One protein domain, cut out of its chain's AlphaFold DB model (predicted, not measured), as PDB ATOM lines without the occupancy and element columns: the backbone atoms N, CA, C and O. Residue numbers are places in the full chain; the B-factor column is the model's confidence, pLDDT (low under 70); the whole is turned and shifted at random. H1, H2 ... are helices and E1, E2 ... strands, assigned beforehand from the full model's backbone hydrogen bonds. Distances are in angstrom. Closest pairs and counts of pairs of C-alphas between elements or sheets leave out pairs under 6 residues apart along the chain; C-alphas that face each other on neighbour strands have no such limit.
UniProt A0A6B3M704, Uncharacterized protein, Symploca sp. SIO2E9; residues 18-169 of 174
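AT A GLANCE: This is residues 18 to 169 of the 174 residues of an uncharacterized protein of Symploca sp. SIO2E9 (UniProt A0A6B3M704). Two strongly curved sheets, E1 E2 E9 E8 and E5 E4 E10, form a loose, incomplete ring: they meet where E5 runs beside E8 and come near again at E1 and E10, and helix H2 packs on both. The small third sheet, E3 E6 E7, with short helix H1 makes one end of the long axis; the tip of hairpin E1 E2 and short helix H3 lie toward the other. The printed part has 152 residues, in the order E1 E2 H1 E3 E4 E5 E6 E7 E8 E9 H2 H3 E10, class mixed; the four-stranded sheet is mixed, the others antiparallel. It is compact, with a radius of gyration of the C-alphas of 15.3 A, yet elongated, spanning 47 by 29 by 29 A.

HOW THE PARTS SIT: E1, residues 18 to 25, and E2, residues 28 to 38, form an antiparallel hairpin, with N 21 and O 33 2.9 A apart. E2 bends by 69 degrees at residue 35 and pairs over residues 37 to 38 with E9, residues 132 to 134, antiparallel, N 38 to O 133 2.9 A. E8, residues 113 to 115, is parallel to E9, N 134 to O 114 3.1 A. This sheet is curled like part of a barrel. H2, residues 137 to 147, is on one face of it, making two layers, a helix over a sheet; the closest C-alphas of H2 and E8 are those of Arg 137 and Trp 115, 5.4 A. E4, residues 61 to 71, bends by 82 degrees at residue 68; it pairs antiparallel with E10, residues 161 to 165, N 63 to O 163 2.9 A, and in a hairpin with E5, residues 77 to 82, N 69 to O 79 2.9 A. The closest C-alphas of E5 and E8 are those of Leu 80 and His 113, 4.8 A. E6, residues 87 to 92, lies between E3, residues 55 to 58, N 57 to O 90 3.1 A, and its hairpin partner E7, residues 103 to 107, N 89 to O 105 2.9 A, both antiparallel to it. H1, residues 43 to 47, only grazes that sheet. H3, residues 151 to 155, touches no helix. In H1, H2 and H3 every O i to N i+4 pair is within hydrogen-bond range.

IN THESE COORDINATES: E1 begins at C-alpha 18, (131.678, 244.753, 219.946), and measures 21.7 A. E2 measures 27.1 A, E4 23.3 A, E6 15.8 A and H2 15.5 A. E10 ends at C-alpha 165, (140.533, 241.869, 223.368).

THE WHOLE: The two C-alphas farthest apart are those of Asp 26 and Arg 52, 48.1 A. The printed part has no cut. The one long link, E8 to E9, has 16 residues. The mean pLDDT of the printed part is 96.8, and no printed residue is under 70.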
ATOM      1  N   LEU A  18     132.599 244.518 218.842       97.25
ATOM      2  CA  LEU A  18     131.678 244.753 219.946       97.25
ATOM      3  C   LEU A  18     132.459 245.165 221.188       97.25
ATOM      4  O   LEU A  18     133.471 244.556 221.533       97.25
ATOM      5  N   ARG A  19     131.956 246.181 221.887       97.88
ATOM      6  CA  ARG A  19     132.372 246.509 223.251       97.88
ATOM      7  C   ARG A  19     131.342 245.920 224.198       97.88
ATOM      8  O   ARG A  19     130.171 246.276 224.108       97.88
ATOM      9  N   ILE A  20     131.791 245.046 225.090       97.12
ATOM     10  CA  ILE A  20     130.931 244.287 225.997       97.12
ATOM     11  C   ILE A  20     131.358 244.576 227.435       97.12
ATOM     12  O   ILE A  20     132.554 244.609 227.729       97.12
ATOM     13  N   VAL A  21     130.385 244.784 228.318       97.50
ATOM     14  CA  VAL A  21     130.586 244.803 229.771       97.50
ATOM     15  C   VAL A  21     130.008 243.516 230.347       97.50
ATOM     16  O   VAL A  21     128.867 243.149 230.057       97.50
ATOM     17  N   LEU A  22     130.838 242.827 231.127       95.00
ATOM     18  CA  LEU A  22     130.490 241.624 231.869       95.00
ATOM     19  C   LEU A  22     130.501 241.953 233.358       95.00
ATOM     20  O   LEU A  22     131.516 242.416 233.878       95.00
ATOM     21  N   GLU A  23     129.400 241.665 234.034       94.31
ATOM     22  CA  GLU A  23     129.273 241.784 235.483       94.31
ATOM     23  C   GLU A  23     129.029 240.407 236.092       94.31
ATOM     24  O   GLU A  23     128.360 239.562 235.499       94.31
ATOM     25  N   PHE A  24     129.584 240.171 237.278       90.81
ATOM     26  CA  PHE A  24     129.365 238.936 238.020       90.81
ATOM     27  C   PHE A  24     128.277 239.167 239.064       90.81
ATOM     28  O   PHE A  24     128.451 239.976 239.971       90.81
ATOM     29  N   PHE A  25     127.180 238.427 238.947       90.44
ATOM     30  CA  PHE A  25     126.095 238.391 239.925       90.44
ATOM     31  C   PHE A  25     126.098 237.014 240.570       90.44
ATOM     32  O   PHE A  25     125.955 236.019 239.861       90.44
ATOM     33  N   ASP A  26     126.315 236.955 241.883       91.19
ATOM     34  CA  ASP A  26     126.370 235.701 242.647       91.19
ATOM     35  C   ASP A  26     127.305 234.655 242.006       91.19
ATOM     36  O   ASP A  26     126.967 233.487 241.826       91.19
ATOM     37  N   GLY A  27     128.486 235.108 241.569       90.50
ATOM     38  CA  GLY A  27     129.497 234.271 240.910       90.50
ATOM     39  C   GLY A  27     129.225 233.940 239.437       90.50
ATOM     40  O   GLY A  27     130.094 233.372 238.781       90.50
ATOM     41  N   SER A  28     128.076 234.335 238.882       94.06
ATOM     42  CA  SER A  28     127.709 234.081 237.484       94.06
ATOM     43  C   SER A  28     127.932 235.313 236.597       94.06
ATOM     44  O   SER A  28     127.387 236.379 236.901       94.06
ATOM     45  N   PRO A  29     128.683 235.206 235.482       93.75
ATOM     46  CA  PRO A  29     128.877 236.324 234.566       93.75
ATOM     47  C   PRO A  29     127.606 236.599 233.752       93.75
ATOM     48  O   PRO A  29     126.984 235.684 233.211       93.75
ATOM     49  N   LYS A  30     127.248 237.874 233.607       95.25
ATOM     50  CA  LYS A  30     126.163 238.356 232.747       95.25
ATOM     51  C   LYS A  30     126.668 239.487 231.862       95.25
ATOM     52  O   LYS A  30     127.399 240.361 232.320       95.25
ATOM     53  N   ILE A  31     126.252 239.486 230.597       94.81
ATOM     54  CA  ILE A  31     126.433 240.637 229.708       94.81
ATOM     55  C   ILE A  31     125.401 241.689 230.104       94.81
ATOM     56  O   ILE A  31     124.203 241.452 229.962       94.81
ATOM     57  N   THR A  32     125.860 242.840 230.585       96.50
ATOM     58  CA  THR A  32     124.987 243.949 231.013       96.50
ATOM     59  C   THR A  32     125.094 245.175 230.119       96.50
ATOM     60  O   THR A  32     124.278 246.089 230.211       96.50
ATOM     61  N   GLY A  33     126.042 245.169 229.182       97.06
ATOM     62  CA  GLY A  33     126.141 246.179 228.140       97.06
ATOM     63  C   GLY A  33     126.830 245.646 226.894       97.06
ATOM     64  O   GLY A  33     127.826 244.925 226.984       97.06
ATOM     65  N   ILE A  34     126.303 246.013 225.728       97.25
ATOM     66  CA  ILE A  34     126.856 245.678 224.417       97.25
ATOM     67  C   ILE A  34     126.670 246.869 223.477       97.25
ATOM     68  O   ILE A  34     125.574 247.406 223.345       97.25
ATOM     69  N   TRP A  35     127.748 247.291 222.820       97.75
ATOM     70  CA  TRP A  35     127.721 248.405 221.872       97.75
ATOM     71  C   TRP A  35     128.575 248.095 220.647       97.75
ATOM     72  O   TRP A  35     129.633 247.472 220.765       97.75
ATOM     73  N   GLU A  36     128.156 248.606 219.488       97.38
ATOM     74  CA  GLU A  36     129.001 248.641 218.292       97.38
ATOM     75  C   GLU A  36     130.296 249.402 218.584       97.38
ATOM     76  O   GLU A  36     130.285 250.493 219.172       97.38
ATOM     77  N   ALA A  37     131.417 248.831 218.163       98.00
ATOM     78  CA  ALA A  37     132.735 249.362 218.445       98.00
ATOM     79  C   ALA A  37     133.722 249.084 217.306       98.00
ATOM     80  O   ALA A  37     133.395 248.481 216.282       98.00
ATOM     81  N   THR A  38     134.947 249.564 217.485       97.44
ATOM     82  CA  THR A  38     136.084 249.211 216.640       97.44
ATOM     83  C   THR A  38     137.373 249.201 217.454       97.44
ATOM     84  O   THR A  38     137.577 250.021 218.356       97.44
ATOM     85  N   THR A  39     138.245 248.260 217.117       96.44
ATOM     86  CA  THR A  39     139.649 248.186 217.538       96.44
ATOM     87  C   THR A  39     140.608 248.537 216.394       96.44
ATOM     88  O   THR A  39     141.829 248.552 216.581       96.44
ATOM     89  N   ALA A  40     140.059 248.811 215.207       94.12
ATOM     90  CA  ALA A  40     140.793 249.153 214.002       94.12
ATOM     91  C   ALA A  40     140.862 250.679 213.804       94.12
ATOM     92  O   ALA A  40     139.963 251.420 214.214       94.12
ATOM     93  N   PRO A  41     141.924 251.183 213.158       96.88
ATOM     94  CA  PRO A  41     142.001 252.584 212.785       96.88
ATOM     95  C   PRO A  41     140.945 252.937 211.728       96.88
ATOM     96  O   PRO A  41     140.597 252.139 210.854       96.88
ATOM     97  N   GLY A  42     140.468 254.181 211.775       97.06
ATOM     98  CA  GLY A  42     139.705 254.760 210.676       97.06
ATOM     99  C   GLY A  42     140.593 255.066 209.473       97.06
ATOM    100  O   GLY A  42     141.805 255.249 209.612       97.06
ATOM    101  N   LYS A  43     139.977 255.197 208.291       96.44
ATOM    102  CA  LYS A  43     140.676 255.374 207.006       96.44
ATOM    103  C   LYS A  43     141.736 256.471 207.050       96.44
ATOM    104  O   LYS A  43     142.829 256.290 206.523       96.44
ATOM    105  N   TYR A  44     141.444 257.593 207.707       97.12
ATOM    106  CA  TYR A  44     142.402 258.691 207.808       97.12
ATOM    107  C   TYR A  44     143.712 258.267 208.482       97.12
ATOM    108  O   TYR A  44     144.779 258.630 207.999       97.12
ATOM    109  N   TYR A  45     143.641 257.507 209.577       97.62
ATOM    110  CA  TYR A  45     144.825 257.085 210.325       97.62
ATOM    111  C   TYR A  45     145.495 255.847 209.736       97.62
ATOM    112  O   TYR A  45     146.691 255.671 209.940       97.62
ATOM    113  N   THR A  46     144.774 255.035 208.964       96.75
ATOM    114  CA  THR A  46     145.389 254.034 208.083       96.75
ATOM    115  C   THR A  46     146.245 254.715 207.011       96.75
ATOM    116  O   THR A  46     147.408 254.371 206.810       96.75
ATOM    117  N   ASP A  47     145.709 255.748 206.355       97.06
ATOM    118  CA  ASP A  47     146.411 256.449 205.277       97.06
ATOM    119  C   ASP A  47     147.542 257.352 205.796       97.06
ATOM    120  O   ASP A  47     148.590 257.460 205.148       97.06
ATOM    121  N   LYS A  48     147.329 257.986 206.957       97.25
ATOM    122  CA  LYS A  48     148.223 258.950 207.620       97.25
ATOM    123  C   LYS A  48     148.449 258.542 209.084       97.25
ATOM    124  O   LYS A  48     147.889 259.165 209.993       97.25
ATOM    125  N   PRO A  49     149.237 257.484 209.337       96.69
ATOM    126  CA  PRO A  49     149.429 256.971 210.682       96.69
ATOM    127  C   PRO A  49     150.205 257.956 211.552       96.69
ATOM    128  O   PRO A  49     151.122 258.637 211.099       96.69
ATOM    129  N   MET A  50     149.884 257.972 212.845       96.12
ATOM    130  CA  MET A  50     150.606 258.778 213.838       96.12
ATOM    131  C   MET A  50     152.036 258.273 214.093       96.12
ATOM    132  O   MET A  50     152.823 258.928 214.769       96.12
ATOM    133  N   ASN A  51     152.378 257.092 213.576       96.44
ATOM    134  CA  ASN A  51     153.698 256.495 213.677       96.44
ATOM    135  C   ASN A  51     154.163 256.038 212.290       96.44
ATOM    136  O   ASN A  51     153.429 255.352 211.582       96.44
ATOM    137  N   ARG A  52     155.415 256.350 211.932       96.00
ATOM    138  CA  ARG A  52     156.045 255.936 210.663       96.00
ATOM    139  C   ARG A  52     156.070 254.420 210.428       96.00
ATOM    140  O   ARG A  52     156.261 253.982 209.300       96.00
ATOM    141  N   ALA A  53     155.930 253.625 211.485       96.00
ATOM    142  CA  ALA A  53     155.867 252.174 211.399       96.00
ATOM    143  C   ALA A  53     154.499 251.649 210.938       96.00
ATOM    144  O   ALA A  53     154.436 250.475 210.611       96.00
ATOM    145  N   GLY A  54     153.446 252.472 210.914       97.31
ATOM    146  CA  GLY A  54     152.092 252.056 210.539       97.31
ATOM    147  C   GLY A  54     151.027 252.435 211.569       97.31
ATOM    148  O   GLY A  54     151.335 252.898 212.680       97.31
ATOM    149  N   ALA A  55     149.764 252.242 211.192       97.81
ATOM    150  CA  ALA A  55     148.629 252.488 212.076       97.81
ATOM    151  C   ALA A  55     148.614 251.475 213.229       97.81
ATOM    152  O   ALA A  55     149.081 250.347 213.083       97.81
ATOM    153  N   ALA A  56     148.132 251.881 214.404       97.94
ATOM    154  CA  ALA A  56     148.053 250.975 215.542       97.94
ATOM    155  C   ALA A  56     146.785 250.118 215.456       97.94
ATOM    156  O   ALA A  56     145.691 250.653 215.289       97.94
ATOM    157  N   ILE A  57     146.935 248.809 215.647       97.50
ATOM    158  CA  ILE A  57     145.832 247.877 215.910       97.50
ATOM    159  C   ILE A  57     146.186 247.148 217.199       97.50
ATOM    160  O   ILE A  57     147.250 246.533 217.280       97.50
ATOM    161  N   ILE A  58     145.344 247.216 218.229       97.94
ATOM    162  CA  ILE A  58     145.651 246.541 219.496       97.94
ATOM    163  C   ILE A  58     145.822 245.029 219.276       97.94
ATOM    164  O   ILE A  58     145.082 244.397 218.513       97.94
ATOM    165  N   LYS A  59     146.832 244.438 219.918       97.75
ATOM    166  CA  LYS A  59     147.036 242.992 219.875       97.75
ATOM    167  C   LYS A  59     146.042 242.311 220.826       97.75
ATOM    168  O   LYS A  59     145.967 242.754 221.972       97.75
ATOM    169  N   PRO A  60     145.360 241.223 220.410       97.25
ATOM    170  CA  PRO A  60     144.568 240.389 221.309       97.25
ATOM    171  C   PRO A  60     145.281 240.033 222.614       97.25
ATOM    172  O   PRO A  60     146.501 239.838 222.635       97.25
ATOM    173  N   GLY A  61     144.511 239.971 223.695       97.69
ATOM    174  CA  GLY A  61     145.004 239.741 225.048       97.69
ATOM    175  C   GLY A  61     144.273 240.576 226.094       97.69
ATOM    176  O   GLY A  61     143.444 241.429 225.771       97.69
ATOM    177  N   GLN A  62     144.599 240.320 227.358       98.31
ATOM    178  CA  GLN A  62     144.085 241.069 228.497       98.31
ATOM    179  C   GLN A  62     145.107 242.106 228.957       98.31
ATOM    180  O   GLN A  62     146.288 241.797 229.124       98.31
ATOM    181  N   TYR A  63     144.645 243.333 229.180       98.62
ATOM    182  CA  TYR A  63     145.474 244.437 229.648       98.62
ATOM    183  C   TYR A  63     144.791 245.154 230.807       98.62
ATOM    184  O   TYR A  63     143.574 245.308 230.812       98.62
ATOM    185  N   TRP A  64     145.591 245.636 231.754       98.50
ATOM    186  CA  TRP A  64     145.182 246.533 232.833       98.50
ATOM    187  C   TRP A  64     145.895 247.856 232.602       98.50
ATOM    188  O   TRP A  64     147.077 247.993 232.910       98.50
ATOM    189  N   ALA A  65     145.221 248.776 231.916       98.69
ATOM    190  CA  ALA A  65     145.901 249.910 231.296       98.69
ATOM    191  C   ALA A  65     145.182 251.247 231.460       98.69
ATOM    192  O   ALA A  65     145.789 252.283 231.170       98.69
ATOM    193  N   TRP A  66     143.930 251.249 231.921       98.81
ATOM    194  CA  TRP A  66     143.071 252.415 231.785       98.81
ATOM    195  C   TRP A  66     142.487 252.919 233.094       98.81
ATOM    196  O   TRP A  66     142.109 252.133 233.956       98.81
ATOM    197  N   LYS A  67     142.356 254.238 233.206       98.81
ATOM    198  CA  LYS A  67     141.660 254.924 234.302       98.81
ATOM    199  C   LYS A  67     140.600 255.856 233.729       98.81
ATOM    200  O   LYS A  67     140.727 256.290 232.582       98.81
ATOM    201  N   VAL A  68     139.564 256.166 234.505       98.81
ATOM    202  CA  VAL A  68     138.587 257.195 234.113       98.81
ATOM    203  C   VAL A  68     139.315 258.527 233.936       98.81
ATOM    204  O   VAL A  68     140.153 258.906 234.749       98.81
ATOM    205  N   GLY A  69     139.022 259.226 232.845       98.50
ATOM    206  CA  GLY A  69     139.613 260.523 232.540       98.50
ATOM    207  C   GLY A  69     138.929 261.189 231.352       98.50
ATOM    208  O   GLY A  69     137.854 260.771 230.927       98.50
ATOM    209  N   THR A  70     139.558 262.227 230.803       98.44
ATOM    210  CA  THR A  70     139.004 263.007 229.689       98.44
ATOM    211  C   THR A  70     139.764 262.742 228.390       98.44
ATOM    212  O   THR A  70     140.990 262.821 228.342       98.44
ATOM    213  N   HIS A  71     139.030 262.441 227.321       98.00
ATOM    214  CA  HIS A  71     139.524 262.321 225.955       98.00
ATOM    215  C   HIS A  71     139.123 263.542 225.114       98.00
ATOM    216  O   HIS A  71     138.069 264.140 225.324       98.00
ATOM    217  N   GLY A  72     139.936 263.856 224.103       94.06
ATOM    218  CA  GLY A  72     139.648 264.876 223.095       94.06
ATOM    219  C   GLY A  72     140.337 266.216 223.353       94.06
ATOM    220  O   GLY A  72     141.015 266.416 224.353       94.06
ATOM    221  N   THR A  73     140.183 267.134 222.400       90.31
ATOM    222  CA  THR A  73     140.654 268.530 222.506       90.31
ATOM    223  C   THR A  73     139.569 269.511 222.077       90.31
ATOM    224  O   THR A  73     139.320 270.492 222.761       90.31
ATOM    225  N   LYS A  74     138.889 269.223 220.959       90.94
ATOM    226  CA  LYS A  74     137.753 270.016 220.453       90.94
ATOM    227  C   LYS A  74     136.418 269.633 221.083       90.94
ATOM    228  O   LYS A  74     135.561 270.481 221.270       90.94
ATOM    229  N   GLU A  75     136.246 268.350 221.373       94.69
ATOM    230  CA  GLU A  75     135.028 267.805 221.963       94.69
ATOM    231  C   GLU A  75     135.434 266.931 223.149       94.69
ATOM    232  O   GLU A  75     135.604 265.719 223.020       94.69
ATOM    233  N   LEU A  76     135.703 267.587 224.278       97.56
ATOM    234  CA  LEU A  76     136.137 266.926 225.504       97.56
ATOM    235  C   LEU A  76     135.029 266.028 226.048       97.56
ATOM    236  O   LEU A  76     133.869 266.434 226.125       97.56
ATOM    237  N   HIS A  77     135.394 264.814 226.445       98.25
ATOM    238  CA  HIS A  77     134.452 263.868 227.026       98.25
ATOM    239  C   HIS A  77     135.113 262.851 227.930       98.25
ATOM    240  O   HIS A  77     136.295 262.549 227.797       98.25
ATOM    241  N   GLU A  78     134.326 262.321 228.859       98.62
ATOM    242  CA  GLU A  78     134.762 261.234 229.721       98.62
ATOM    243  C   GLU A  78     135.035 259.970 228.895       98.62
ATOM    244  O   GLU A  78     134.333 259.697 227.924       98.62
ATOM    245  N   GLY A  79     136.058 259.217 229.288       98.50
ATOM    246  CA  GLY A  79     136.423 257.927 228.718       98.50
ATOM    247  C   GLY A  79     137.395 257.178 229.630       98.50
ATOM    248  O   GLY A  79     137.739 257.645 230.717       98.50
ATOM    249  N   LEU A  80     137.871 256.018 229.176       98.75
ATOM    250  CA  LEU A  80     138.962 255.299 229.837       98.75
ATOM    251  C   LEU A  80     140.286 255.633 229.141       98.75
ATOM    252  O   LEU A  80     140.495 255.282 227.980       98.75
ATOM    253  N   ILE A  81     141.185 256.323 229.835       98.75
ATOM    254  CA  ILE A  81     142.438 256.842 229.279       98.75
ATOM    255  C   ILE A  81     143.590 255.908 229.629       98.75
ATOM    256  O   ILE A  81     143.704 255.463 230.772       98.75
ATOM    257  N   GLN A  82     144.451 255.610 228.654       98.62
ATOM    258  CA  GLN A  82     145.595 254.716 228.840       98.62
ATOM    259  C   GLN A  82     146.703 255.387 229.673       98.62
ATOM    260  O   GLN A  82     147.680 255.901 229.127       98.62
ATOM    261  N   THR A  83     146.558 255.373 230.994       98.50
ATOM    262  CA  THR A  83     147.491 256.000 231.947       98.50
ATOM    263  C   THR A  83     148.090 255.016 232.948       98.50
ATOM    264  O   THR A  83     149.094 255.340 233.574       98.50
ATOM    265  N   ALA A  84     147.535 253.808 233.085       98.19
ATOM    266  CA  ALA A  84     147.941 252.858 234.124       98.19
ATOM    267  C   ALA A  84     148.900 251.762 233.639       98.19
ATOM    268  O   ALA A  84     149.598 251.158 234.448       98.19
ATOM    269  N   GLY A  85     148.957 251.489 232.333       98.31
ATOM    270  CA  GLY A  85     149.726 250.351 231.833       98.31
ATOM    271  C   GLY A  85     150.052 250.393 230.346       98.31
ATOM    272  O   GLY A  85     149.404 251.063 229.536       98.31
ATOM    273  N   LYS A  86     151.085 249.631 229.977       98.62
ATOM    274  CA  LYS A  86     151.486 249.430 228.583       98.62
ATOM    275  C   LYS A  86     150.550 248.425 227.913       98.62
ATOM    276  O   LYS A  86     150.229 247.391 228.492       98.62
ATOM    277  N   VAL A  87     150.202 248.689 226.659       98.75
ATOM    278  CA  VAL A  87     149.507 247.730 225.785       98.75
ATOM    279  C   VAL A  87     150.424 247.316 224.645       98.75
ATOM    280  O   VAL A  87     151.417 247.996 224.366       98.75
ATOM    281  N   LYS A  88     150.098 246.207 223.977       98.62
ATOM    282  CA  LYS A  88     150.796 245.759 222.768       98.62
ATOM    283  C   LYS A  88     149.932 246.039 221.542       98.62
ATOM    284  O   LYS A  88     148.732 245.790 221.558       98.62
ATOM    285  N   VAL A  89     150.546 246.543 220.476       98.44
ATOM    286  CA  VAL A  89     149.880 246.852 219.202       98.44
ATOM    287  C   VAL A  89     150.638 246.222 218.040       98.44
ATOM    288  O   VAL A  89     151.865 246.110 218.097       98.44
ATOM    289  N   TYR A  90     149.914 245.847 216.995       98.12
ATOM    290  CA  TYR A  90     150.433 245.675 215.643       98.12
ATOM    291  C   TYR A  90     150.583 247.043 214.969       98.12
ATOM    292  O   TYR A  90     149.865 247.992 215.305       98.12
ATOM    293  N   ARG A  91     151.547 247.145 214.054       97.75
ATOM    294  CA  ARG A  91     151.807 248.335 213.242       97.75
ATOM    295  C   ARG A  91     151.540 248.011 211.777       97.75
ATOM    296  O   ARG A  91     152.439 247.511 211.106       97.75
ATOM    297  N   ASP A  92     150.338 248.358 211.325       97.06
ATOM    298  CA  ASP A  92     149.844 248.133 209.963       97.06
ATOM    299  C   ASP A  92     150.553 249.088 208.997       97.06
ATOM    300  O   ASP A  92     150.144 250.241 208.798       97.06
ATOM    301  N   LYS A  93     151.716 248.653 208.503       96.69
ATOM    302  CA  LYS A  93     152.604 249.469 207.660       96.69
ATOM    303  C   LYS A  93     152.135 249.497 206.211       96.69
ATOM    304  O   LYS A  93     152.278 250.524 205.546       96.69
ATOM    305  N   ASP A  94     151.644 248.364 205.721       96.31
ATOM    306  CA  ASP A  94     151.197 248.183 204.340       96.31
ATOM    307  C   ASP A  94     149.709 248.518 204.145       96.31
ATOM    308  O   ASP A  94     149.238 248.525 203.007       96.31
ATOM    309  N   LYS A  95     149.017 248.916 205.224       96.19
ATOM    310  CA  LYS A  95     147.666 249.500 205.228       96.19
ATOM    311  C   LYS A  95     146.576 248.499 204.860       96.19
ATOM    312  O   LYS A  95     145.518 248.887 204.358       96.19
ATOM    313  N   ASN A  96     146.835 247.214 205.073       94.38
ATOM    314  CA  ASN A  96     145.903 246.145 204.735       94.38
ATOM    315  C   ASN A  96     144.989 245.764 205.924       94.38
ATOM    316  O   ASN A  96     144.061 244.970 205.745       94.38
ATOM    317  N   GLY A  97     145.253 246.315 207.119       91.56
ATOM    318  CA  GLY A  97     144.566 246.061 208.393       91.56
ATOM    319  C   GLY A  97     144.650 244.630 208.923       91.56
ATOM    320  O   GLY A  97     143.931 244.264 209.857       91.56
ATOM    321  N   LYS A  98     145.514 243.800 208.343       91.00
ATOM    322  CA  LYS A  98     145.811 242.444 208.794       91.00
ATOM    323  C   LYS A  98     146.915 242.504 209.837       91.00
ATOM    324  O   LYS A  98     147.837 243.292 209.757       91.00
ATOM    325  N   ARG A  99     146.845 241.596 210.806       90.56
ATOM    326  CA  ARG A  99     147.836 241.490 211.891       90.56
ATOM    327  C   ARG A  99     149.028 240.597 211.523       90.56
ATOM    328  O   ARG A  99     150.033 240.570 212.230       90.56
ATOM    329  N   THR A 100     148.898 239.804 210.461       89.94
ATOM    330  CA  THR A 100     149.904 238.824 210.035       89.94
ATOM    331  C   THR A 100     151.080 239.526 209.366       89.94
ATOM    332  O   THR A 100     150.883 240.267 208.413       89.94
ATOM    333  N   GLY A 101     152.299 239.266 209.841       89.81
ATOM    334  CA  GLY A 101     153.522 239.889 209.314       89.81
ATOM    335  C   GLY A 101     153.824 241.279 209.888       89.81
ATOM    336  O   GLY A 101     154.953 241.757 209.759       89.81
ATOM    337  N   ASP A 102     152.870 241.892 210.592       94.62
ATOM    338  CA  ASP A 102     153.057 243.183 211.245       94.62
ATOM    339  C   ASP A 102     154.017 243.107 212.434       94.62
ATOM    340  O   ASP A 102     153.986 242.195 213.269       94.62
ATOM    341  N   LYS A 103     154.835 244.153 212.579       96.12
ATOM    342  CA  LYS A 103     155.678 244.320 213.765       96.12
ATOM    343  C   LYS A 103     154.816 244.653 214.975       96.12
ATOM    344  O   LYS A 103     153.878 245.445 214.890       96.12
ATOM    345  N   THR A 104     155.199 244.115 216.131       97.62
ATOM    346  CA  THR A 104     154.544 244.446 217.400       97.62
ATOM    347  C   THR A 104     155.355 245.451 218.206       97.62
ATOM    348  O   THR A 104     156.587 245.411 218.228       97.62
ATOM    349  N   ASN A 105     154.674 246.368 218.890       97.75
ATOM    350  CA  ASN A 105     155.284 247.284 219.852       97.75
ATOM    351  C   ASN A 105     154.496 247.275 221.161       97.75
ATOM    352  O   ASN A 105     153.271 247.194 221.134       97.75
ATOM    353  N   SER A 106     155.193 247.425 222.288       98.38
ATOM    354  CA  SER A 106     154.586 247.567 223.616       98.38
ATOM    355  C   SER A 106     154.893 248.944 224.200       98.38
ATOM    356  O   SER A 106     156.048 249.368 224.173       98.38
ATOM    357  N   GLY A 107     153.898 249.639 224.751       98.12
ATOM    358  CA  GLY A 107     154.108 250.982 225.295       98.12
ATOM    359  C   GLY A 107     152.836 251.732 225.685       98.12
ATOM    360  O   GLY A 107     151.729 251.188 225.651       98.12
ATOM    361  N   PHE A 108     153.027 252.997 226.059       98.25
ATOM    362  CA  PHE A 108     151.960 253.984 226.209       98.25
ATOM    363  C   PHE A 108     151.765 254.674 224.860       98.25
ATOM    364  O   PHE A 108     152.673 255.342 224.371       98.25
ATOM    365  N   PHE A 109     150.608 254.464 224.235       97.88
ATOM    366  CA  PHE A 109     150.309 255.014 222.910       97.88
ATOM    367  C   PHE A 109     149.049 255.889 222.903       97.88
ATOM    368  O   PHE A 109     148.669 256.379 221.844       97.88
ATOM    369  N   GLY A 110     148.396 256.074 224.056       97.38
ATOM    370  CA  GLY A 110     147.118 256.781 224.145       97.38
ATOM    371  C   GLY A 110     145.962 255.986 223.534       97.38
ATOM    372  O   GLY A 110     145.049 256.579 222.963       97.38
ATOM    373  N   ILE A 111     146.008 254.649 223.623       98.25
ATOM    374  CA  ILE A 111     144.931 253.762 223.159       98.25
ATOM    375  C   ILE A 111     143.763 253.877 224.136       98.25
ATOM    376  O   ILE A 111     143.658 253.087 225.059       98.25
ATOM    377  N   ASN A 112     142.918 254.889 223.988       98.69
ATOM    378  CA  ASN A 112     141.838 255.182 224.937       98.69
ATOM    379  C   ASN A 112     140.543 254.435 224.582       98.69
ATOM    380  O   ASN A 112     140.349 254.063 223.424       98.69
ATOM    381  N   HIS A 113     139.622 254.288 225.539       98.69
ATOM    382  CA  HIS A 113     138.220 253.984 225.252       98.69
ATOM    383  C   HIS A 113     137.411 255.275 225.252       98.69
ATOM    384  O   HIS A 113     137.258 255.912 226.292       98.69
ATOM    385  N   HIS A 114     136.883 255.653 224.094       98.44
ATOM    386  CA  HIS A 114     136.172 256.917 223.900       98.44
ATOM    387  C   HIS A 114     135.016 256.740 222.900       98.44
ATOM    388  O   HIS A 114     134.761 255.614 222.450       98.44
ATOM    389  N   TRP A 115     134.261 257.798 222.592       97.94
ATOM    390  CA  TRP A 115     133.164 257.700 221.621       97.94
ATOM    391  C   TRP A 115     133.625 257.871 220.174       97.94
ATOM    392  O   TRP A 115     134.655 258.482 219.890       97.94
ATOM    393  N   GLY A 116     132.821 257.352 219.250       97.25
ATOM    394  CA  GLY A 116     133.062 257.336 217.811       97.25
ATOM    395  C   GLY A 116     132.469 258.507 217.043       97.25
ATOM    396  O   GLY A 116     132.402 258.454 215.818       97.25
ATOM    397  N   TYR A 117     132.050 259.560 217.749       97.38
ATOM    398  CA  TYR A 117     131.520 260.798 217.169       97.38
ATOM    399  C   TYR A 117     130.265 260.604 216.302       97.38
ATOM    400  O   TYR A 117     129.973 261.448 215.453       97.38
ATOM    401  N   ASP A 118     129.507 259.527 216.540       97.88
ATOM    402  CA  ASP A 118     128.299 259.158 215.787       97.88
ATOM    403  C   ASP A 118     128.549 259.008 214.278       97.88
ATOM    404  O   ASP A 118     127.656 259.209 213.453       97.88
ATOM    405  N   TYR A 119     129.776 258.647 213.892       97.62
ATOM    406  CA  TYR A 119     130.088 258.413 212.491       97.62
ATOM    407  C   TYR A 119     129.331 257.197 211.914       97.62
ATOM    408  O   TYR A 119     128.924 256.293 212.661       97.62
ATOM    409  N   PRO A 120     129.126 257.159 210.578       97.19
ATOM    410  CA  PRO A 120     128.421 256.064 209.919       97.19
ATOM    411  C   PRO A 120     129.076 254.705 210.178       97.19
ATOM    412  O   PRO A 120     130.295 254.601 210.306       97.19
ATOM    413  N   GLN A 121     128.269 253.641 210.171       95.12
ATOM    414  CA  GLN A 121     128.718 252.279 210.491       95.12
ATOM    415  C   GLN A 121     129.866 251.766 209.585       95.12
ATOM    416  O   GLN A 121     130.685 250.949 210.005       95.12
ATOM    417  N   ARG A 122     129.962 252.274 208.353       95.62
ATOM    418  CA  ARG A 122     130.994 251.903 207.367       95.62
ATOM    419  C   ARG A 122     132.000 253.025 207.081       95.62
ATOM    420  O   ARG A 122     132.655 253.011 206.043       95.62
ATOM    421  N   ASP A 123     132.081 254.027 207.959       96.94
ATOM    422  CA  ASP A 123     133.068 255.098 207.831       96.94
ATOM    423  C   ASP A 123     133.479 255.682 209.191       96.94
ATOM    424  O   ASP A 123     132.868 256.628 209.680       96.94
ATOM    425  N   ILE A 124     134.551 255.153 209.791       96.69
ATOM    426  CA  ILE A 124     135.130 255.664 211.052       96.69
ATOM    427  C   ILE A 124     135.777 257.050 210.866       96.69
ATOM    428  O   ILE A 124     136.004 257.769 211.842       96.69
ATOM    429  N   LYS A 125     136.098 257.471 209.635       95.31
ATOM    430  CA  LYS A 125     136.780 258.744 209.338       95.31
ATOM    431  C   LYS A 125     138.068 258.923 210.164       95.31
ATOM    432  O   LYS A 125     139.063 258.235 209.942       95.31
ATOM    433  N   LYS A 126     138.054 259.880 211.102       95.38
ATOM    434  CA  LYS A 126     139.136 260.232 212.041       95.38
ATOM    435  C   LYS A 126     138.811 259.808 213.478       95.38
ATOM    436  O   LYS A 126     139.414 260.314 214.417       95.38
ATOM    437  N   GLY A 127     137.829 258.929 213.661       94.44
ATOM    438  CA  GLY A 127     137.316 258.546 214.973       94.44
ATOM    439  C   GLY A 127     138.227 257.608 215.762       94.44
ATOM    440  O   GLY A 127     138.033 257.490 216.960       94.44
ATOM    441  N   ALA A 128     139.216 256.960 215.137       95.75
ATOM    442  CA  ALA A 128     140.110 256.028 215.824       95.75
ATOM    443  C   ALA A 128     141.492 255.963 215.158       95.75
ATOM    444  O   ALA A 128     141.590 255.648 213.974       95.75
ATOM    445  N   ALA A 129     142.563 256.208 215.919       96.19
ATOM    446  CA  ALA A 129     143.955 256.002 215.488       96.19
ATOM    447  C   ALA A 129     144.551 254.662 215.979       96.19
ATOM    448  O   ALA A 129     145.767 254.469 215.932       96.19
ATOM    449  N   GLY A 130     143.694 253.770 216.491       95.75
ATOM    450  CA  GLY A 130     144.044 252.527 217.191       95.75
ATOM    451  C   GLY A 130     143.403 252.376 218.578       95.75
ATOM    452  O   GLY A 130     143.613 251.359 219.230       95.75
ATOM    453  N   CYS A 131     142.648 253.387 219.030       98.00
ATOM    454  CA  CYS A 131     141.823 253.382 220.242       98.00
ATOM    455  C   CYS A 131     140.729 252.292 220.230       98.00
ATOM    456  O   CYS A 131     140.403 251.742 219.182       98.00
ATOM    457  N   LEU A 132     140.118 252.041 221.393       98.44
ATOM    458  CA  LEU A 132     139.008 251.097 221.583       98.44
ATOM    459  C   LEU A 132     137.685 251.865 221.629       98.44
ATOM    460  O   LEU A 132     137.215 252.287 222.686       98.44
ATOM    461  N   VAL A 133     137.104 252.121 220.465       98.44
ATOM    462  CA  VAL A 133     136.100 253.182 220.314       98.44
ATOM    463  C   VAL A 133     134.702 252.589 220.207       98.44
ATOM    464  O   VAL A 133     134.469 251.727 219.368       98.44
ATOM    465  N   GLY A 134     133.762 253.058 221.033       98.31
ATOM    466  CA  GLY A 134     132.335 252.740 220.884       98.31
ATOM    467  C   GLY A 134     131.662 253.740 219.946       98.31
ATOM    468  O   GLY A 134     131.875 254.939 220.110       98.31
ATOM    469  N   ARG A 135     130.863 253.285 218.976       98.19
ATOM    470  CA  ARG A 135     130.427 254.111 217.834       98.19
ATOM    471  C   ARG A 135     129.678 255.382 218.233       98.19
ATOM    472  O   ARG A 135     130.012 256.467 217.756       98.19
ATOM    473  N   THR A 136     128.663 255.256 219.084       98.44
ATOM    474  CA  THR A 136     127.747 256.364 219.381       98.44
ATOM    475  C   THR A 136     128.131 257.115 220.651       98.44
ATOM    476  O   THR A 136     128.646 256.536 221.612       98.44
ATOM    477  N   ARG A 137     127.844 258.420 220.688       98.56
ATOM    478  CA  ARG A 137     127.996 259.242 221.900       98.56
ATOM    479  C   ARG A 137     127.082 258.746 223.013       98.56
ATOM    480  O   ARG A 137     127.533 258.596 224.144       98.56
ATOM    481  N   ALA A 138     125.819 258.462 222.686       98.69
ATOM    482  CA  ALA A 138     124.833 257.952 223.638       98.69
ATOM    483  C   ALA A 138     125.299 256.634 224.277       98.69
ATOM    484  O   ALA A 138     125.454 256.567 225.494       98.69
ATOM    485  N   GLY A 139     125.672 255.645 223.458       98.62
ATOM    486  CA  GLY A 139     126.166 254.359 223.949       98.62
ATOM    487  C   GLY A 139     127.482 254.471 224.720       98.62
ATOM    488  O   GLY A 139     127.758 253.687 225.625       98.62
ATOM    489  N   HIS A 140     128.321 255.466 224.421       98.75
ATOM    490  CA  HIS A 140     129.500 255.740 225.239       98.75
ATOM    491  C   HIS A 140     129.156 256.298 226.625       98.75
ATOM    492  O   HIS A 140     129.774 255.880 227.601       98.75
ATOM    493  N   ARG A 141     128.166 257.190 226.740       98.81
ATOM    494  CA  ARG A 141     127.706 257.686 228.049       98.81
ATOM    495  C   ARG A 141     127.084 256.569 228.883       98.81
ATOM    496  O   ARG A 141     127.353 256.498 230.076       98.81
ATOM    497  N   GLU A 142     126.313 255.683 228.257       98.75
ATOM    498  CA  GLU A 142     125.780 254.479 228.905       98.75
ATOM    499  C   GLU A 142     126.902 253.566 229.399       98.75
ATOM    500  O   GLU A 142     126.902 253.181 230.563       98.75
ATOM    501  N   PHE A 143     127.898 253.290 228.551       98.75
ATOM    502  CA  PHE A 143     129.077 252.510 228.922       98.75
ATOM    503  C   PHE A 143     129.808 253.109 230.126       98.75
ATOM    504  O   PHE A 143     130.057 252.397 231.093       98.75
ATOM    505  N   MET A 144     130.121 254.409 230.091       98.75
ATOM    506  CA  MET A 144     130.817 255.077 231.194       98.75
ATOM    507  C   MET A 144     129.986 255.069 232.477       98.75
ATOM    508  O   MET A 144     130.519 254.788 233.548       98.75
ATOM    509  N   LYS A 145     128.673 255.322 232.376       98.50
ATOM    510  CA  LYS A 145     127.753 255.236 233.514       98.50
ATOM    511  C   LYS A 145     127.763 253.835 234.124       98.50
ATOM    512  O   LYS A 145     127.857 253.737 235.341       98.50
ATOM    513  N   LEU A 146     127.696 252.790 233.297       98.38
ATOM    514  CA  LEU A 146     127.668 251.396 233.738       98.38
ATOM    515  C   LEU A 146     128.972 251.002 234.440       98.38
ATOM    516  O   LEU A 146     128.945 250.611 235.598       98.38
ATOM    517  N   ILE A 147     130.136 251.171 233.801       97.88
ATOM    518  CA  ILE A 147     131.407 250.716 234.400       97.88
ATOM    519  C   ILE A 147     131.771 251.474 235.679       97.88
ATOM    520  O   ILE A 147     132.457 250.936 236.544       97.88
ATOM    521  N   LYS A 148     131.319 252.727 235.819       98.12
ATOM    522  CA  LYS A 148     131.561 253.520 237.025       98.12
ATOM    523  C   LYS A 148     130.701 253.060 238.198       98.12
ATOM    524  O   LYS A 148     130.991 253.480 239.307       98.12
ATOM    525  N   GLN A 149     129.691 252.213 238.003       96.88
ATOM    526  CA  GLN A 149     128.947 251.600 239.111       96.88
ATOM    527  C   GLN A 149     129.763 250.530 239.850       96.88
ATOM    528  O   GLN A 149     129.371 250.137 240.944       96.88
ATOM    529  N   ASP A 150     130.905 250.095 239.299       96.06
ATOM    530  CA  ASP A 150     131.779 249.110 239.934       96.06
ATOM    531  C   ASP A 150     132.196 249.562 241.351       96.06
ATOM    532  O   ASP A 150     132.830 250.619 241.496       96.06
ATOM    533  N   PRO A 151     131.906 248.773 242.406       95.81
ATOM    534  CA  PRO A 151     132.251 249.129 243.781       95.81
ATOM    535  C   PRO A 151     133.745 249.398 243.991       95.81
ATOM    536  O   PRO A 151     134.113 250.215 244.831       95.81
ATOM    537  N   ARG A 152     134.628 248.754 243.215       96.62
ATOM    538  CA  ARG A 152     136.082 248.967 243.301       96.62
ATOM    539  C   ARG A 152     136.461 250.375 242.860       96.62
ATOM    540  O   ARG A 152     137.309 250.995 243.493       96.62
ATOM    541  N   TYR A 153     135.807 250.880 241.815       98.00
ATOM    542  CA  TYR A 153     135.978 252.258 241.360       98.00
ATOM    543  C   TYR A 153     135.302 253.258 242.307       98.00
ATOM    544  O   TYR A 153     135.888 254.292 242.617       98.00
ATOM    545  N   GLN A 154     134.104 252.948 242.812       98.19
ATOM    546  CA  GLN A 154     133.412 253.807 243.785       98.19
ATOM    547  C   GLN A 154     134.228 253.992 245.072       98.19
ATOM    548  O   GLN A 154     134.306 255.100 245.596       98.19
ATOM    549  N   ASN A 155     134.896 252.932 245.533       98.31
ATOM    550  CA  ASN A 155     135.760 252.975 246.712       98.31
ATOM    551  C   ASN A 155     137.129 253.620 246.438       98.31
ATOM    552  O   ASN A 155     137.759 254.129 247.362       98.31
ATOM    553  N   ASN A 156     137.611 253.591 245.191       97.81
ATOM    554  CA  ASN A 156     138.878 254.201 244.795       97.81
ATOM    555  C   ASN A 156     138.818 254.695 243.342       97.81
ATOM    556  O   ASN A 156     138.937 253.911 242.400       97.81
ATOM    557  N   GLN A 157     138.728 256.011 243.151       96.69
ATOM    558  CA  GLN A 157     138.662 256.601 241.809       96.69
ATOM    559  C   GLN A 157     139.980 256.488 241.017       96.69
ATOM    560  O   GLN A 157     139.980 256.723 239.810       96.69
ATOM    561  N   ASP A 158     141.082 256.061 241.650       96.44
ATOM    562  CA  ASP A 158     142.335 255.694 240.972       96.44
ATOM    563  C   ASP A 158     142.333 254.246 240.429       96.44
ATOM    564  O   ASP A 158     143.348 253.741 239.937       96.44
ATOM    565  N   PHE A 159     141.195 253.549 240.512       98.38
ATOM    566  CA  PHE A 159     141.044 252.174 240.048       98.38
ATOM    567  C   PHE A 159     141.434 252.008 238.573       98.38
ATOM    568  O   PHE A 159     141.021 252.761 237.687       98.38
ATOM    569  N   THR A 160     142.231 250.970 238.312       98.62
ATOM    570  CA  THR A 160     142.642 250.599 236.959       98.62
ATOM    571  C   THR A 160     141.650 249.606 236.378       98.62
ATOM    572  O   THR A 160     141.523 248.483 236.861       98.62
ATOM    573  N   PHE A 161     140.991 250.002 235.298       98.50
ATOM    574  CA  PHE A 161     140.132 249.136 234.508       98.50
ATOM    575  C   PHE A 161     140.973 248.226 233.609       98.50
ATOM    576  O   PHE A 161     141.928 248.658 232.948       98.50
ATOM    577  N   GLY A 162     140.586 246.952 233.584       98.19
ATOM    578  CA  GLY A 162     141.092 245.961 232.647       98.19
ATOM    579  C   GLY A 162     140.156 245.784 231.454       98.19
ATOM    580  O   GLY A 162     138.943 245.931 231.578       98.19
ATOM    581  N   ALA A 163     140.717 245.430 230.301       98.19
ATOM    582  CA  ALA A 163     139.959 245.026 229.124       98.19
ATOM    583  C   ALA A 163     140.633 243.832 228.444       98.19
ATOM    584  O   ALA A 163     141.862 243.766 228.351       98.19
ATOM    585  N   THR A 164     139.814 242.906 227.948       98.00
ATOM    586  CA  THR A 164     140.265 241.749 227.171       98.00
ATOM    587  C   THR A 164     139.821 241.914 225.728       98.00
ATOM    588  O   THR A 164     138.645 242.131 225.449       98.00
ATOM    589  N   ILE A 165     140.773 241.811 224.805       97.69
ATOM    590  CA  ILE A 165     140.533 241.869 223.368       97.69
ATOM    591  C   ILE A 165     140.590 240.438 222.852       97.69
ATOM    592  O   ILE A 165     141.653 239.816 222.887       97.69
ATOM    593  N   ILE A 166     139.452 239.942 222.371       95.69
ATOM    594  CA  ILE A 166     139.285 238.572 221.882       95.69
ATOM    595  C   ILE A 166     138.856 238.637 220.412       95.69
ATOM    596  O   ILE A 166     137.863 239.300 220.104       95.69
ATOM    597  N   PRO A 167     139.574 237.988 219.482       94.31
ATOM    598  CA  PRO A 167     139.103 237.827 218.117       94.31
ATOM    599  C   PRO A 167     137.811 237.015 218.116       94.31
ATOM    600  O   PRO A 167     137.737 235.969 218.750       94.31
ATOM    601  N   GLY A 168     136.801 237.457 217.366       92.25
ATOM    602  CA  GLY A 168     135.521 236.742 217.321       92.25
ATOM    603  C   GLY A 168     135.655 235.270 216.909       92.25
ATOM    604  O   GLY A 168     134.883 234.447 217.375       92.25
ATOM    605  N   SER A 169     136.656 234.937 216.089       91.62
ATOM    606  CA  SER A 169     136.964 233.568 215.650       91.62
ATOM    607  C   SER A 169     137.564 232.665 216.734       91.62
ATOM    608  O   SER A 169     137.686 231.468 216.509       91.62
TER     609      SER A 169